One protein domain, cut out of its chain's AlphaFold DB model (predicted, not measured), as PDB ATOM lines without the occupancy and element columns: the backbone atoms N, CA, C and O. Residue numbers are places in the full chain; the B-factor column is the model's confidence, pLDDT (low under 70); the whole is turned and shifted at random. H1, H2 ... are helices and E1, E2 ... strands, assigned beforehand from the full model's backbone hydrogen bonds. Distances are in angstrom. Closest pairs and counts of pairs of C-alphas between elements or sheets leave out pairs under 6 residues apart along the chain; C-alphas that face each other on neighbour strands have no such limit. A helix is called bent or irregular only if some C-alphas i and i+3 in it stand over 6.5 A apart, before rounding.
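This is residues 215 to 319 of the 340 residues of an uncharacterized protein of Pseudomonas jessenii (UniProt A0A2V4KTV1). You are looking at a long, twisted ribbon of two antiparallel strands, E1 and E3, with the short strand E2 added along the other side of E1 and the helix H2 packed slantwise over one face, across E2 and E1. The small helix H1 lies at one far end of the ribbon, and residues 253 to 261 of a long unnamed stretch stick out from the body. The printed part has 105 residues, with two named helices and three named strands in the order E1, H1, E2, H2, E3; the sheet runs E2, E1, E3, antiparallel throughout, and the class is mixed, helices and strands. The whole is loose, with a radius of gyration of the C-alphas of 16.6 A, and elongated, spanning 51 by 27 by 25 A.

Find C-alpha 215 at (36.481, -34.404, 46.123); from there E1 runs through residues 215 to 228 over 38.1 A and bends by 51 degrees at residue 219. H1 follows at residues 235 to 240; it is neither bent nor irregular, but only just: C-alphas 236 and 239 are 6.5 A apart. E2 takes residues 245 to 249. Look for H2 from C-alpha 279 at (32.473, -14.461, 32.693) to residue 295, 24.3 A long. E3, residues 305 to 319, runs 42.8 A and ends at C-alpha 319, (42.295, -36.184, 43.248).

Begin with the inner strand E1, antiparallel to the edge strand E3 at 165 degrees; N 220 and O 313 are 2.7 A apart, within hydrogen-bond range. On its other side is the edge strand E2, antiparallel at 145 degrees, with N 223 and O 247 at 2.7 A. H2 is on this sheet at a height of 8.9 A, over E2 and E1, slantwise to the strands at 39 degrees to E1 on the local plane; this makes two layers, a helix on one face of a sheet. The closest C-alphas of E1 and H2 are those of Leu 223 and Leu 289, 6.6 A apart. E2, H2 and E3 form a split strand-helix-strand unit, two strands running the same way with E1 between them, and its crossover is right-handed. H1 is not on the sheet, and it is apart from H2 and E3. Every O i to N i+4 pair is within hydrogen-bond range in H2; in H1 0 of 2 are, beside 2 of 3 O i to N i+3 pairs.

The C-alphas of Gly 232 and Phe 319 are the two farthest apart, 53.1 A. The printed part has no cut. The link from E2 to H2 is long, 29 residues. The mean pLDDT of the printed part is 77.4; look for values under 70 at residues 252 to 262, 271, 275 to 276 and 296 to 302.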
ATOM      1  N   THR A 215      37.533 -34.658  47.113       80.88
ATOM      2  CA  THR A 215      36.481 -34.404  46.123       80.88
ATOM      3  C   THR A 215      36.033 -32.950  46.154       80.88
ATOM      4  O   THR A 215      35.948 -32.339  47.221       80.88
ATOM      5  N   PHE A 216      35.698 -32.407  44.990       81.06
ATOM      6  CA  PHE A 216      35.135 -31.071  44.842       81.06
ATOM      7  C   PHE A 216      34.097 -31.034  43.714       81.06
ATOM      8  O   PHE A 216      34.115 -31.858  42.798       81.06
ATOM      9  N   ALA A 217      33.195 -30.062  43.788       82.88
ATOM     10  CA  ALA A 217      32.195 -29.787  42.771       82.88
ATOM     11  C   ALA A 217      32.671 -28.643  41.874       82.88
ATOM     12  O   ALA A 217      33.147 -27.623  42.369       82.88
ATOM     13  N   SER A 218      32.529 -28.787  40.563       84.25
ATOM     14  CA  SER A 218      32.804 -27.730  39.587       84.25
ATOM     15  C   SER A 218      31.521 -27.408  38.818       84.25
ATOM     16  O   SER A 218      30.776 -28.341  38.496       84.25
ATOM     17  N   PRO A 219      31.202 -26.126  38.563       85.12
ATOM     18  CA  PRO A 219      30.003 -25.779  37.812       85.12
ATOM     19  C   PRO A 219      30.131 -26.259  36.361       85.12
ATOM     20  O   PRO A 219      31.227 -26.375  35.824       85.12
ATOM     21  N   VAL A 220      29.003 -26.515  35.711       85.56
ATOM     22  CA  VAL A 220      28.895 -26.921  34.307       85.56
ATOM     23  C   VAL A 220      27.750 -26.139  33.686       85.56
ATOM     24  O   VAL A 220      26.636 -26.127  34.211       85.56
ATOM     25  N   VAL A 221      28.012 -25.486  32.556       87.31
ATOM     26  CA  VAL A 221      26.961 -24.808  31.793       87.31
ATOM     27  C   VAL A 221      26.344 -25.808  30.830       87.31
ATOM     28  O   VAL A 221      27.040 -26.450  30.042       87.31
ATOM     29  N   CYS A 222      25.025 -25.930  30.907       87.19
ATOM     30  CA  CYS A 222      24.239 -26.844  30.099       87.19
ATOM     31  C   CYS A 222      23.278 -26.061  29.205       87.19
ATOM     32  O   CYS A 222      22.608 -25.133  29.655       87.19
ATOM     33  N   LEU A 223      23.154 -26.468  27.947       88.50
ATOM     34  CA  LEU A 223      22.115 -26.028  27.030       88.50
ATOM     35  C   LEU A 223      21.026 -27.101  26.969       88.50
ATOM     36  O   LEU A 223      21.128 -28.094  26.240       88.50
ATOM     37  N   SER A 224      19.970 -26.894  27.753       88.00
ATOM     38  CA  SER A 224      18.788 -27.750  27.739       88.00
ATOM     39  C   SER A 224      17.887 -27.386  26.559       88.00
ATOM     40  O   SER A 224      17.660 -26.214  26.257       88.00
ATOM     41  N   THR A 225      17.376 -28.397  25.867       87.00
ATOM     42  CA  THR A 225      16.424 -28.256  24.764       87.00
ATOM     43  C   THR A 225      15.177 -29.050  25.105       87.00
ATOM     44  O   THR A 225      15.221 -30.277  25.213       87.00
ATOM     45  N   ARG A 226      14.067 -28.334  25.291       87.19
ATOM     46  CA  ARG A 226      12.757 -28.912  25.589       87.19
ATOM     47  C   ARG A 226      11.860 -28.806  24.368       87.19
ATOM     48  O   ARG A 226      11.748 -27.733  23.769       87.19
ATOM     49  N   PHE A 227      11.228 -29.916  24.011       86.00
ATOM     50  CA  PHE A 227      10.303 -29.974  22.886       86.00
ATOM     51  C   PHE A 227       8.871 -29.797  23.379       86.00
ATOM     52  O   PHE A 227       8.435 -30.468  24.310       86.00
ATOM     53  N   ASN A 228       8.140 -28.899  22.725       86.38
ATOM     54  CA  ASN A 228       6.743 -28.614  23.017       86.38
ATOM     55  C   ASN A 228       5.890 -28.794  21.760       86.38
ATOM     56  O   ASN A 228       6.346 -28.598  20.630       86.38
ATOM     57  N   MET A 229       4.616 -29.115  21.964       85.81
ATOM     58  CA  MET A 229       3.648 -29.167  20.873       85.81
ATOM     59  C   MET A 229       3.367 -27.759  20.312       85.81
ATOM     60  O   MET A 229       3.384 -26.782  21.071       85.81
ATOM     61  N   PRO A 230       3.082 -27.631  19.004       84.44
ATOM     62  CA  PRO A 230       2.498 -26.419  18.441       84.44
ATOM     63  C   PRO A 230       1.161 -26.074  19.101       84.44
ATOM     64  O   PRO A 230       0.400 -26.960  19.498       84.44
ATOM     65  N   GLU A 231       0.855 -24.782  19.190       85.50
ATOM     66  CA  GLU A 231      -0.431 -24.324  19.712       85.50
ATOM     67  C   GLU A 231      -1.585 -24.874  18.851       85.50
ATOM     68  O   GLU A 231      -1.539 -24.821  17.621       85.50
ATOM     69  N   GLY A 232      -2.604 -25.453  19.493       83.94
ATOM     70  CA  GLY A 232      -3.743 -26.084  18.812       83.94
ATOM     71  C   GLY A 232      -3.504 -27.513  18.306       83.94
ATOM     72  O   GLY A 232      -4.403 -28.092  17.692       83.94
ATOM     73  N   ALA A 233      -2.334 -28.111  18.561       84.50
ATOM     74  CA  ALA A 233      -2.086 -29.503  18.204       84.50
ATOM     75  C   ALA A 233      -2.913 -30.482  19.071       84.50
ATOM     76  O   ALA A 233      -3.053 -30.269  20.277       84.50
ATOM     77  N   PRO A 234      -3.436 -31.583  18.496       86.94
ATOM     78  CA  PRO A 234      -4.168 -32.595  19.256       86.94
ATOM     79  C   PRO A 234      -3.334 -33.254  20.369       86.94
ATOM     80  O   PRO A 234      -2.215 -33.705  20.125       86.94
ATOM     81  N   GLU A 235      -3.915 -33.409  21.565       82.12
ATOM     82  CA  GLU A 235      -3.220 -33.935  22.758       82.12
ATOM     83  C   GLU A 235      -2.616 -35.335  22.568       82.12
ATOM     84  O   GLU A 235      -1.556 -35.631  23.118       82.12
ATOM     85  N   HIS A 236      -3.238 -36.200  21.760       84.19
ATOM     86  CA  HIS A 236      -2.763 -37.573  21.536       84.19
ATOM     87  C   HIS A 236      -1.379 -37.642  20.860       84.19
ATOM     88  O   HIS A 236      -0.680 -38.649  20.988       84.19
ATOM     89  N   LEU A 237      -0.960 -36.569  20.179       81.75
ATOM     90  CA  LEU A 237       0.356 -36.467  19.546       81.75
ATOM     91  C   LEU A 237       1.482 -36.146  20.543       81.75
ATOM     92  O   LEU A 237       2.646 -36.249  20.174       81.75
ATOM     93  N   SER A 238       1.168 -35.820  21.803       80.06
ATOM     94  CA  SER A 238       2.172 -35.612  22.866       80.06
ATOM     95  C   SER A 238       3.080 -36.828  23.082       80.06
ATOM     96  O   SER A 238       4.243 -36.675  23.439       80.06
ATOM     97  N   SER A 239       2.577 -38.031  22.792       81.94
ATOM     98  CA  SER A 239       3.343 -39.284  22.821       81.94
ATOM     99  C   SER A 239       4.463 -39.364  21.774       81.94
ATOM    100  O   SER A 239       5.333 -40.223  21.882       81.94
ATOM    101  N   LEU A 240       4.451 -38.477  20.773       82.44
ATOM    102  CA  LEU A 240       5.463 -38.380  19.719       82.44
ATOM    103  C   LEU A 240       6.531 -37.320  20.021       82.44
ATOM    104  O   LEU A 240       7.404 -37.095  19.182       82.44
ATOM    105  N   LEU A 241       6.457 -36.644  21.178       82.00
ATOM    106  CA  LEU A 241       7.466 -35.666  21.565       82.00
ATOM    107  C   LEU A 241       8.837 -36.348  21.691       82.00
ATOM    108  O   LEU A 241       8.953 -37.380  22.361       82.00
ATOM    109  N   PRO A 242       9.887 -35.772  21.084       80.31
ATOM    110  CA  PRO A 242      11.251 -36.215  21.319       80.31
ATOM    111  C   PRO A 242      11.615 -36.090  22.801       80.31
ATOM    112  O   PRO A 242      11.082 -35.240  23.520       80.31
ATOM    113  N   ALA A 243      12.569 -36.906  23.248       80.06
ATOM    114  CA  ALA A 243      13.161 -36.726  24.566       80.06
ATOM    115  C   ALA A 243      13.823 -35.341  24.663       80.06
ATOM    116  O   ALA A 243      14.376 -34.828  23.690       80.06
ATOM    117  N   ASN A 244      13.788 -34.735  25.849       81.25
ATOM    118  CA  ASN A 244      14.541 -33.508  26.095       81.25
ATOM    119  C   ASN A 244      16.039 -33.789  25.944       81.25
ATOM    120  O   ASN A 244      16.531 -34.819  26.405       81.25
ATOM    121  N   HIS A 245      16.760 -32.859  25.327       78.75
ATOM    122  CA  HIS A 245      18.206 -32.970  25.149       78.75
ATOM    123  C   HIS A 245      18.921 -32.027  26.115       78.75
ATOM    124  O   HIS A 245      18.479 -30.898  26.330       78.75
ATOM    125  N   CYS A 246      20.044 -32.470  26.668       80.19
ATOM    126  CA  CYS A 246      20.933 -31.644  27.473       80.19
ATOM    127  C   CYS A 246      22.333 -31.729  26.867       80.19
ATOM    128  O   CYS A 246      22.944 -32.795  26.885       80.19
ATOM    129  N   ARG A 247      22.810 -30.625  26.288       82.31
ATOM    130  CA  ARG A 247      24.199 -30.487  25.833       82.31
ATOM    131  C   ARG A 247      24.989 -29.779  26.914       82.31
ATOM    132  O   ARG A 247      24.477 -28.831  27.503       82.31
ATOM    133  N   PHE A 248      26.215 -30.196  27.165       81.31
ATOM    134  CA  PHE A 248      27.067 -29.555  28.155       81.31
ATOM    135  C   PHE A 248      28.525 -29.657  27.727       81.31
ATOM    136  O   PHE A 248      28.895 -30.533  26.951       81.31
ATOM    137  N   THR A 249      29.345 -28.760  28.260       76.06
ATOM    138  CA  THR A 249      30.801 -28.816  28.133       76.06
ATOM    139  C   THR A 249      31.413 -28.521  29.497       76.06
ATOM    140  O   THR A 249      30.873 -27.730  30.279       76.06
ATOM    141  N   THR A 250      32.494 -29.217  29.821       72.69
ATOM    142  CA  THR A 250      33.186 -29.100  31.103       72.69
ATOM    143  C   THR A 250      34.277 -28.036  31.009       72.69
ATOM    144  O   THR A 250      34.862 -27.809  29.958       72.69
ATOM    145  N   PHE A 251      34.591 -27.376  32.126       70.81
ATOM    146  CA  PHE A 251      35.718 -26.429  32.190       70.81
ATOM    147  C   PHE A 251      37.078 -27.110  32.406       70.81
ATOM    148  O   PHE A 251      38.082 -26.430  32.594       70.81
ATOM    149  N   VAL A 252      37.090 -28.440  32.446       67.75
ATOM    150  CA  VAL A 252      38.274 -29.268  32.667       67.75
ATOM    151  C   VAL A 252      38.447 -30.124  31.422       67.75
ATOM    152  O   VAL A 252      37.521 -30.859  31.069       67.75
ATOM    153  N   ASP A 253      39.602 -29.985  30.773       59.25
ATOM    154  CA  ASP A 253      40.041 -30.865  29.693       59.25
ATOM    155  C   ASP A 253      40.428 -32.205  30.314       59.25
ATOM    156  O   ASP A 253      41.483 -32.331  30.936       59.25
ATOM    157  N   ASN A 254      39.547 -33.191  30.180       57.19
ATOM    158  CA  ASN A 254      39.835 -34.568  30.541       57.19
ATOM    159  C   ASN A 254      39.833 -35.405  29.262       57.19
ATOM    160  O   ASN A 254      38.778 -35.649  28.682       57.19
ATOM    161  N   ASP A 255      41.010 -35.895  28.867       51.00
ATOM    162  CA  ASP A 255      41.202 -36.866  27.774       51.00
ATOM    163  C   ASP A 255      40.735 -38.290  28.155       51.00
ATOM    164  O   ASP A 255      41.020 -39.270  27.462       51.00
ATOM    165  N   ASP A 256      40.044 -38.444  29.287       49.19
ATOM    166  CA  ASP A 256      39.642 -39.747  29.796       49.19
ATOM    167  C   ASP A 256      38.435 -40.257  28.986       49.19
ATOM    168  O   ASP A 256      37.274 -40.032  29.324       49.19
ATOM    169  N   GLU A 257      38.724 -40.993  27.906       45.84
ATOM    170  CA  GLU A 257      37.764 -41.777  27.106       45.84
ATOM    171  C   GLU A 257      36.949 -42.777  27.961       45.84
ATOM    172  O   GLU A 257      36.009 -43.410  27.474       45.84
ATOM    173  N   SER A 258      37.267 -42.925  29.254       45.44
ATOM    174  CA  SER A 258      36.495 -43.699  30.220       45.44
ATOM    175  C   SER A 258      35.363 -42.884  30.863       45.44
ATOM    176  O   SER A 258      35.260 -42.776  32.086       45.44
ATOM    177  N   VAL A 259      34.460 -42.357  30.030       45.69
ATOM    178  CA  VAL A 259      33.178 -41.778  30.465       45.69
ATOM    179  C   VAL A 259      32.298 -42.897  31.041       45.69
ATOM    180  O   VAL A 259      31.409 -43.436  30.385       45.69
ATOM    181  N   GLY A 260      32.540 -43.267  32.299       48.41
ATOM    182  CA  GLY A 260      31.412 -43.583  33.171       48.41
ATOM    183  C   GLY A 260      30.500 -42.359  33.157       48.41
ATOM    184  O   GLY A 260      31.020 -41.246  33.208       48.41
ATOM    185  N   GLU A 261      29.192 -42.564  32.983       55.59
ATOM    186  CA  GLU A 261      28.187 -41.501  32.861       55.59
ATOM    187  C   GLU A 261      28.533 -40.327  33.782       55.59
ATOM    188  O   GLU A 261      28.514 -40.460  35.006       55.59
ATOM    189  N   LEU A 262      28.934 -39.197  33.191       69.19
ATOM    190  CA  LEU A 262      29.202 -37.987  33.950       69.19
ATOM    191  C   LEU A 262      27.906 -37.606  34.673       69.19
ATOM    192  O   LEU A 262      26.960 -37.119  34.055       69.19
ATOM    193  N   GLU A 263      27.855 -37.843  35.979       74.38
ATOM    194  CA  GLU A 263      26.687 -37.505  36.780       74.38
ATOM    195  C   GLU A 263      26.669 -35.999  37.057       74.38
ATOM    196  O   GLU A 263      27.424 -35.481  37.886       74.38
ATOM    197  N   LEU A 264      25.775 -35.294  36.360       82.38
ATOM    198  CA  LEU A 264      25.477 -33.891  36.616       82.38
ATOM    199  C   LEU A 264      24.414 -33.766  37.710       82.38
ATOM    200  O   LEU A 264      23.327 -34.336  37.606       82.38
ATOM    201  N   THR A 265      24.692 -32.974  38.744       83.25
ATOM    202  CA  THR A 265      23.753 -32.710  39.842       83.25
ATOM    203  C   THR A 265      23.234 -31.276  39.822       83.25
ATOM    204  O   THR A 265      23.867 -30.374  39.278       83.25
ATOM    205  N   GLU A 266      22.051 -31.055  40.403       83.31
ATOM    206  CA  GLU A 266      21.466 -29.709  40.565       83.31
ATOM    207  C   GLU A 266      22.193 -28.893  41.629       83.31
ATOM    208  O   GLU A 266      22.376 -27.690  41.465       83.31
ATOM    209  N   ASP A 267      22.695 -29.571  42.660       79.62
ATOM    210  CA  ASP A 267      23.411 -28.955  43.768       79.62
ATOM    211  C   ASP A 267      24.874 -29.421  43.815       79.62
ATOM    212  O   ASP A 267      25.158 -30.592  43.508       79.62
ATOM    213  N   PRO A 268      25.809 -28.559  44.257       74.69
ATOM    214  CA  PRO A 268      27.168 -28.965  44.561       74.69
ATOM    215  C   PRO A 268      27.134 -29.766  45.861       74.69
ATOM    216  O   PRO A 268      27.169 -29.215  46.957       74.69
ATOM    217  N   LYS A 269      27.016 -31.089  45.749       70.81
ATOM    218  CA  LYS A 269      27.003 -31.976  46.920       70.81
ATOM    219  C   LYS A 269      28.321 -31.951  47.711       70.81
ATOM    220  O   LYS A 269      28.275 -32.281  48.880       70.81
ATOM    221  N   ALA A 270      29.438 -31.513  47.117       72.69
ATOM    222  CA  ALA A 270      30.762 -31.504  47.742       72.69
ATOM    223  C   ALA A 270      31.048 -30.261  48.605       72.69
ATOM    224  O   ALA A 270      30.649 -29.143  48.282       72.69
ATOM    225  N   SER A 271      31.853 -30.439  49.659       67.19
ATOM    226  CA  SER A 271      32.288 -29.349  50.550       67.19
ATOM    227  C   SER A 271      33.246 -28.347  49.902       67.19
ATOM    228  O   SER A 271      33.339 -27.205  50.350       67.19
ATOM    229  N   TRP A 272      33.996 -28.769  48.882       76.88
ATOM    230  CA  TRP A 272      34.814 -27.876  48.067       76.88
ATOM    231  C   TRP A 272      34.093 -27.589  46.764       76.88
ATOM    232  O   TRP A 272      33.687 -28.509  46.061       76.88
ATOM    233  N   VAL A 273      33.959 -26.308  46.448       76.00
ATOM    234  CA  VAL A 273      33.315 -25.835  45.227       76.00
ATOM    235  C   VAL A 273      34.341 -25.029  44.456       76.00
ATOM    236  O   VAL A 273      34.882 -24.064  44.997       76.00
ATOM    237  N   TRP A 274      34.666 -25.475  43.238       74.81
ATOM    238  CA  TRP A 274      35.609 -24.806  42.337       74.81
ATOM    239  C   TRP A 274      35.228 -23.330  42.222       74.81
ATOM    240  O   TRP A 274      34.029 -23.031  42.152       74.81
ATOM    241  N   PRO A 275      36.205 -22.403  42.248       66.44
ATOM    242  CA  PRO A 275      35.905 -20.980  42.235       66.44
ATOM    243  C   PRO A 275      35.030 -20.591  41.041       66.44
ATOM    244  O   PRO A 275      34.964 -21.279  40.020       66.44
ATOM    245  N   VAL A 276      34.355 -19.448  41.182       67.00
ATOM    246  CA  VAL A 276      33.463 -18.899  40.158       67.00
ATOM    247  C   VAL A 276      34.209 -18.796  38.830       67.00
ATOM    248  O   VAL A 276      35.179 -18.053  38.711       67.00
ATOM    249  N   VAL A 277      33.725 -19.522  37.824       72.44
ATOM    250  CA  VAL A 277      34.262 -19.443  36.464       72.44
ATOM    251  C   VAL A 277      34.092 -18.021  35.938       72.44
ATOM    252  O   VAL A 277      32.991 -17.459  35.988       72.44
ATOM    253  N   GLU A 278      35.179 -17.448  35.423       80.56
ATOM    254  CA  GLU A 278      35.191 -16.103  34.857       80.56
ATOM    255  C   GLU A 278      34.142 -15.939  33.753       80.56
ATOM    256  O   GLU A 278      33.906 -16.846  32.950       80.56
ATOM    257  N   ARG A 279      33.533 -14.749  33.675       83.19
ATOM    258  CA  ARG A 279      32.473 -14.461  32.693       83.19
ATOM    259  C   ARG A 279      32.923 -14.712  31.258       83.19
ATOM    260  O   ARG A 279      32.204 -15.370  30.525       83.19
ATOM    261  N   ALA A 280      34.133 -14.281  30.900       85.00
ATOM    262  CA  ALA A 280      34.678 -14.497  29.561       85.00
ATOM    263  C   ALA A 280      34.746 -15.992  29.203       85.00
ATOM    264  O   ALA A 280      34.388 -16.386  28.096       85.00
ATOM    265  N   THR A 281      35.147 -16.842  30.150       81.94
ATOM    266  CA  THR A 281      35.179 -18.297  29.957       81.94
ATOM    267  C   THR A 281      33.770 -18.880  29.843       81.94
ATOM    268  O   THR A 281      33.536 -19.709  28.964       81.94
ATOM    269  N   LYS A 282      32.820 -18.419  30.675       83.44
ATOM    270  CA  LYS A 282      31.403 -18.814  30.574       83.44
ATOM    271  C   LYS A 282      30.806 -18.443  29.211       83.44
ATOM    272  O   LYS A 282      30.158 -19.285  28.598       83.44
ATOM    273  N   ASP A 283      31.064 -17.233  28.715       86.56
ATOM    274  CA  ASP A 283      30.524 -16.743  27.441       86.56
ATOM    275  C   ASP A 283      31.038 -17.572  26.256       86.56
ATOM    276  O   ASP A 283      30.242 -18.022  25.435       86.56
ATOM    277  N   ARG A 284      32.343 -17.886  26.217       86.50
ATOM    278  CA  ARG A 284      32.911 -18.780  25.188       86.50
ATOM    279  C   ARG A 284      32.266 -20.165  25.194       86.50
ATOM    280  O   ARG A 284      32.011 -20.730  24.135       86.50
ATOM    281  N   VAL A 285      32.022 -20.721  26.381       85.31
ATOM    282  CA  VAL A 285      31.356 -22.021  26.533       85.31
ATOM    283  C   VAL A 285      29.924 -21.963  26.003       85.31
ATOM    284  O   VAL A 285      29.506 -22.853  25.265       85.31
ATOM    285  N   ILE A 286      29.182 -20.902  26.322       87.31
ATOM    286  CA  ILE A 286      27.823 -20.697  25.809       87.31
ATOM    287  C   ILE A 286      27.841 -20.600  24.280       87.31
ATOM    288  O   ILE A 286      27.068 -21.292  23.619       87.31
ATOM    289  N   GLU A 287      28.732 -19.784  23.711       87.62
ATOM    290  CA  GLU A 287      28.889 -19.658  22.259       87.62
ATOM    291  C   GLU A 287      29.180 -21.010  21.604       87.62
ATOM    292  O   GLU A 287      28.544 -21.352  20.608       87.62
ATOM    293  N   HIS A 288      30.076 -21.804  22.192       86.69
ATOM    294  CA  HIS A 288      30.403 -23.138  21.704       86.69
ATOM    295  C   HIS A 288      29.185 -24.076  21.713       86.69
ATOM    296  O   HIS A 288      28.880 -24.679  20.686       86.69
ATOM    297  N   LEU A 289      28.418 -24.126  22.808       86.44
ATOM    298  CA  LEU A 289      27.202 -24.950  22.898       86.44
ATOM    299  C   LEU A 289      26.157 -24.575  21.834       86.44
ATOM    300  O   LEU A 289      25.490 -25.445  21.271       86.44
ATOM    301  N   PHE A 290      26.008 -23.280  21.537       85.81
ATOM    302  CA  PHE A 290      25.111 -22.816  20.476       85.81
ATOM    303  C   PHE A 290      25.660 -23.088  19.069       85.81
ATOM    304  O   PHE A 290      24.874 -23.382  18.167       85.81
ATOM    305  N   GLN A 291      26.978 -23.029  18.864       85.31
ATOM    306  CA  GLN A 291      27.608 -23.431  17.603       85.31
ATOM    307  C   GLN A 291      27.412 -24.926  17.340       85.31
ATOM    308  O   GLN A 291      27.003 -25.297  16.243       85.31
ATOM    309  N   GLU A 292      27.622 -25.781  18.343       81.38
ATOM    310  CA  GLU A 292      27.352 -27.217  18.232       81.38
ATOM    311  C   GLU A 292      25.884 -27.499  17.911       81.38
ATOM    312  O   GLU A 292      25.585 -28.325  17.050       81.38
ATOM    313  N   LEU A 293      24.952 -26.786  18.555       81.69
ATOM    314  CA  LEU A 293      23.529 -26.884  18.236       81.69
ATOM    315  C   LEU A 293      23.241 -26.492  16.777       81.69
ATOM    316  O   LEU A 293      22.430 -27.146  16.128       81.69
ATOM    317  N   ALA A 294      23.884 -25.438  16.266       79.31
ATOM    318  CA  ALA A 294      23.697 -24.971  14.893       79.31
ATOM    319  C   ALA A 294      24.285 -25.931  13.845       79.31
ATOM    320  O   ALA A 294      23.771 -26.010  12.731       79.31
ATOM    321  N   LEU A 295      25.356 -26.646  14.197       73.38
ATOM    322  CA  LEU A 295      26.024 -27.627  13.339       73.38
ATOM    323  C   LEU A 295      25.393 -29.022  13.420       73.38
ATOM    324  O   LEU A 295      25.573 -29.826  12.508       73.38
ATOM    325  N   ALA A 296      24.668 -29.325  14.498       68.06
ATOM    326  CA  ALA A 296      23.975 -30.591  14.644       68.06
ATOM    327  C   ALA A 296      22.855 -30.708  13.597       68.06
ATOM    328  O   ALA A 296      21.842 -30.009  13.664       68.06
ATOM    329  N   GLU A 297      23.001 -31.647  12.657       60.28
ATOM    330  CA  GLU A 297      21.909 -32.115  11.798       60.28
ATOM    331  C   GLU A 297      20.885 -32.890  12.647       60.28
ATOM    332  O   GLU A 297      20.767 -34.116  12.596       60.28
ATOM    333  N   GLU A 298      20.139 -32.186  13.501       57.41
ATOM    334  CA  GLU A 298      19.034 -32.787  14.232       57.41
ATOM    335  C   GLU A 298      17.900 -33.090  13.243       57.41
ATOM    336  O   GLU A 298      17.022 -32.261  13.002       57.41
ATOM    337  N   ASN A 299      17.872 -34.326  12.733       52.34
ATOM    338  CA  ASN A 299      16.771 -34.936  11.968       52.34
ATOM    339  C   ASN A 299      15.418 -34.963  12.722       52.34
ATOM    340  O   ASN A 299      14.430 -35.521  12.239       52.34
ATOM    341  N   VAL A 300      15.348 -34.367  13.915       55.75
ATOM    342  CA  VAL A 300      14.129 -34.196  14.697       55.75
ATOM    343  C   VAL A 300      13.309 -33.080  14.059       55.75
ATOM    344  O   VAL A 300      13.544 -31.894  14.280       55.75
ATOM    345  N   SER A 301      12.376 -33.507  13.213       54.44
ATOM    346  CA  SER A 301      11.477 -32.722  12.368       54.44
ATOM    347  C   SER A 301      11.173 -31.307  12.881       54.44
ATOM    348  O   SER A 301      10.809 -31.123  14.045       54.44
ATOM    349  N   SER A 302      11.218 -30.330  11.977       60.66
ATOM    350  CA  SER A 302      10.827 -28.917  12.137       60.66
ATOM    351  C   SER A 302       9.365 -28.678  12.577       60.66
ATOM    352  O   SER A 302       8.823 -27.598  12.372       60.66
ATOM    353  N   VAL A 303       8.697 -29.707  13.098       70.56
ATOM    354  CA  VAL A 303       7.262 -29.786  13.381       70.56
ATOM    355  C   VAL A 303       6.958 -29.472  14.850       70.56
ATOM    356  O   VAL A 303       5.848 -29.051  15.160       70.56
ATOM    357  N   PHE A 304       7.927 -29.638  15.754       80.44
ATOM    358  CA  PHE A 304       7.773 -29.315  17.176       80.44
ATOM    359  C   PHE A 304       8.412 -27.971  17.522       80.44
ATOM    360  O   PHE A 304       9.458 -27.604  16.981       80.44
ATOM    361  N   ASN A 305       7.812 -27.267  18.481       81.69
ATOM    362  CA  ASN A 305       8.412 -26.071  19.055       81.69
ATOM    363  C   ASN A 305       9.609 -26.472  19.920       81.69
ATOM    364  O   ASN A 305       9.535 -27.430  20.690       81.69
ATOM    365  N   ARG A 306      10.699 -25.712  19.821       85.69
ATOM    366  CA  ARG A 306      11.911 -25.919  20.618       85.69
ATOM    367  C   ARG A 306      12.086 -24.754  21.574       85.69
ATOM    368  O   ARG A 306      12.012 -23.597  21.163       85.69
ATOM    369  N   HIS A 307      12.321 -25.058  22.840       86.56
ATOM    370  CA  HIS A 307      12.714 -24.074  23.833       86.56
ATOM    371  C   HIS A 307      14.108 -24.413  24.345       86.56
ATOM    372  O   HIS A 307      14.320 -25.493  24.901       86.56
ATOM    373  N   HIS A 308      15.044 -23.490  24.143       86.31
ATOM    374  CA  HIS A 308      16.407 -23.608  24.636       86.31
ATOM    375  C   HIS A 308      16.554 -22.798  25.919       86.31
ATOM    376  O   HIS A 308      16.192 -21.620  25.948       86.31
ATOM    377  N   ALA A 309      17.095 -23.420  26.960       88.81
ATOM    378  CA  ALA A 309      17.388 -22.756  28.219       88.81
ATOM    379  C   ALA A 309      18.794 -23.126  28.691       88.81
ATOM    380  O   ALA A 309      19.164 -24.303  28.710       88.81
ATOM    381  N   LEU A 310      19.559 -22.103  29.074       89.12
ATOM    382  CA  LEU A 310      20.829 -22.287  29.760       89.12
ATOM    383  C   LEU A 310      20.548 -22.655  31.217       89.12
ATOM    384  O   LEU A 310      19.836 -21.937  31.918       89.12
ATOM    385  N   GLU A 311      21.104 -23.777  31.652       88.31
ATOM    386  CA  GLU A 311      21.017 -24.282  33.017       88.31
ATOM    387  C   GLU A 311      22.436 -24.400  33.598       88.31
ATOM    388  O   GLU A 311      23.382 -24.735  32.883       88.31
ATOM    389  N   GLU A 312      22.595 -24.129  34.894       85.31
ATOM    390  CA  GLU A 312      23.837 -24.404  35.625       85.31
ATOM    391  C   GLU A 312      23.663 -25.728  36.380       85.31
ATOM    392  O   GLU A 312      22.680 -25.924  37.097       85.31
ATOM    393  N   ARG A 313      24.589 -26.660  36.164       87.44
ATOM    394  CA  ARG A 313      24.664 -27.965  36.835       87.44
ATOM    395  C   ARG A 313      26.036 -28.112  37.486       87.44
ATOM    396  O   ARG A 313      26.905 -27.263  37.307       87.44
ATOM    397  N   TRP A 314      26.249 -29.199  38.216       86.00
ATOM    398  CA  TRP A 314      27.504 -29.472  38.910       86.00
ATOM    399  C   TRP A 314      28.058 -30.831  38.519       86.00
ATOM    400  O   TRP A 314      27.325 -31.816  38.507       86.00
ATOM    401  N   GLN A 315      29.359 -30.878  38.247       84.31
ATOM    402  CA  GLN A 315      30.114 -32.118  38.109       84.31
ATOM    403  C   GLN A 315      30.977 -32.353  39.346       84.31
ATOM    404  O   GLN A 315      31.458 -31.402  39.967       84.31
ATOM    405  N   HIS A 316      31.218 -33.623  39.662       81.69
ATOM    406  CA  HIS A 316      32.073 -34.029  40.775       81.69
ATOM    407  C   HIS A 316      33.412 -34.534  40.257       81.69
ATOM    408  O   HIS A 316      33.482 -35.434  39.417       81.69
ATOM    409  N   LEU A 317      34.473 -33.944  40.787       81.25
ATOM    410  CA  LEU A 317      35.856 -34.256  40.469       81.25
ATOM    411  C   LEU A 317      36.596 -34.598  41.754       81.25
ATOM    412  O   LEU A 317      36.187 -34.228  42.857       81.25
ATOM    413  N   GLY A 318      37.713 -35.296  41.626       81.25
ATOM    414  CA  GLY A 318      38.602 -35.506  42.751       81.25
ATOM    415  C   GLY A 318      40.020 -35.855  42.345       81.25
ATOM    416  O   GLY A 318      40.330 -36.046  41.170       81.25
ATOM    417  N   PHE A 319      40.870 -35.907  43.359       81.38
ATOM    418  CA  PHE A 319      42.295 -36.184  43.248       81.38
ATOM    419  C   PHE A 319      42.783 -36.928  44.495       81.38
ATOM    420  O   PHE A 319      42.114 -36.953  45.534       81.38
TER     421      PHE A 319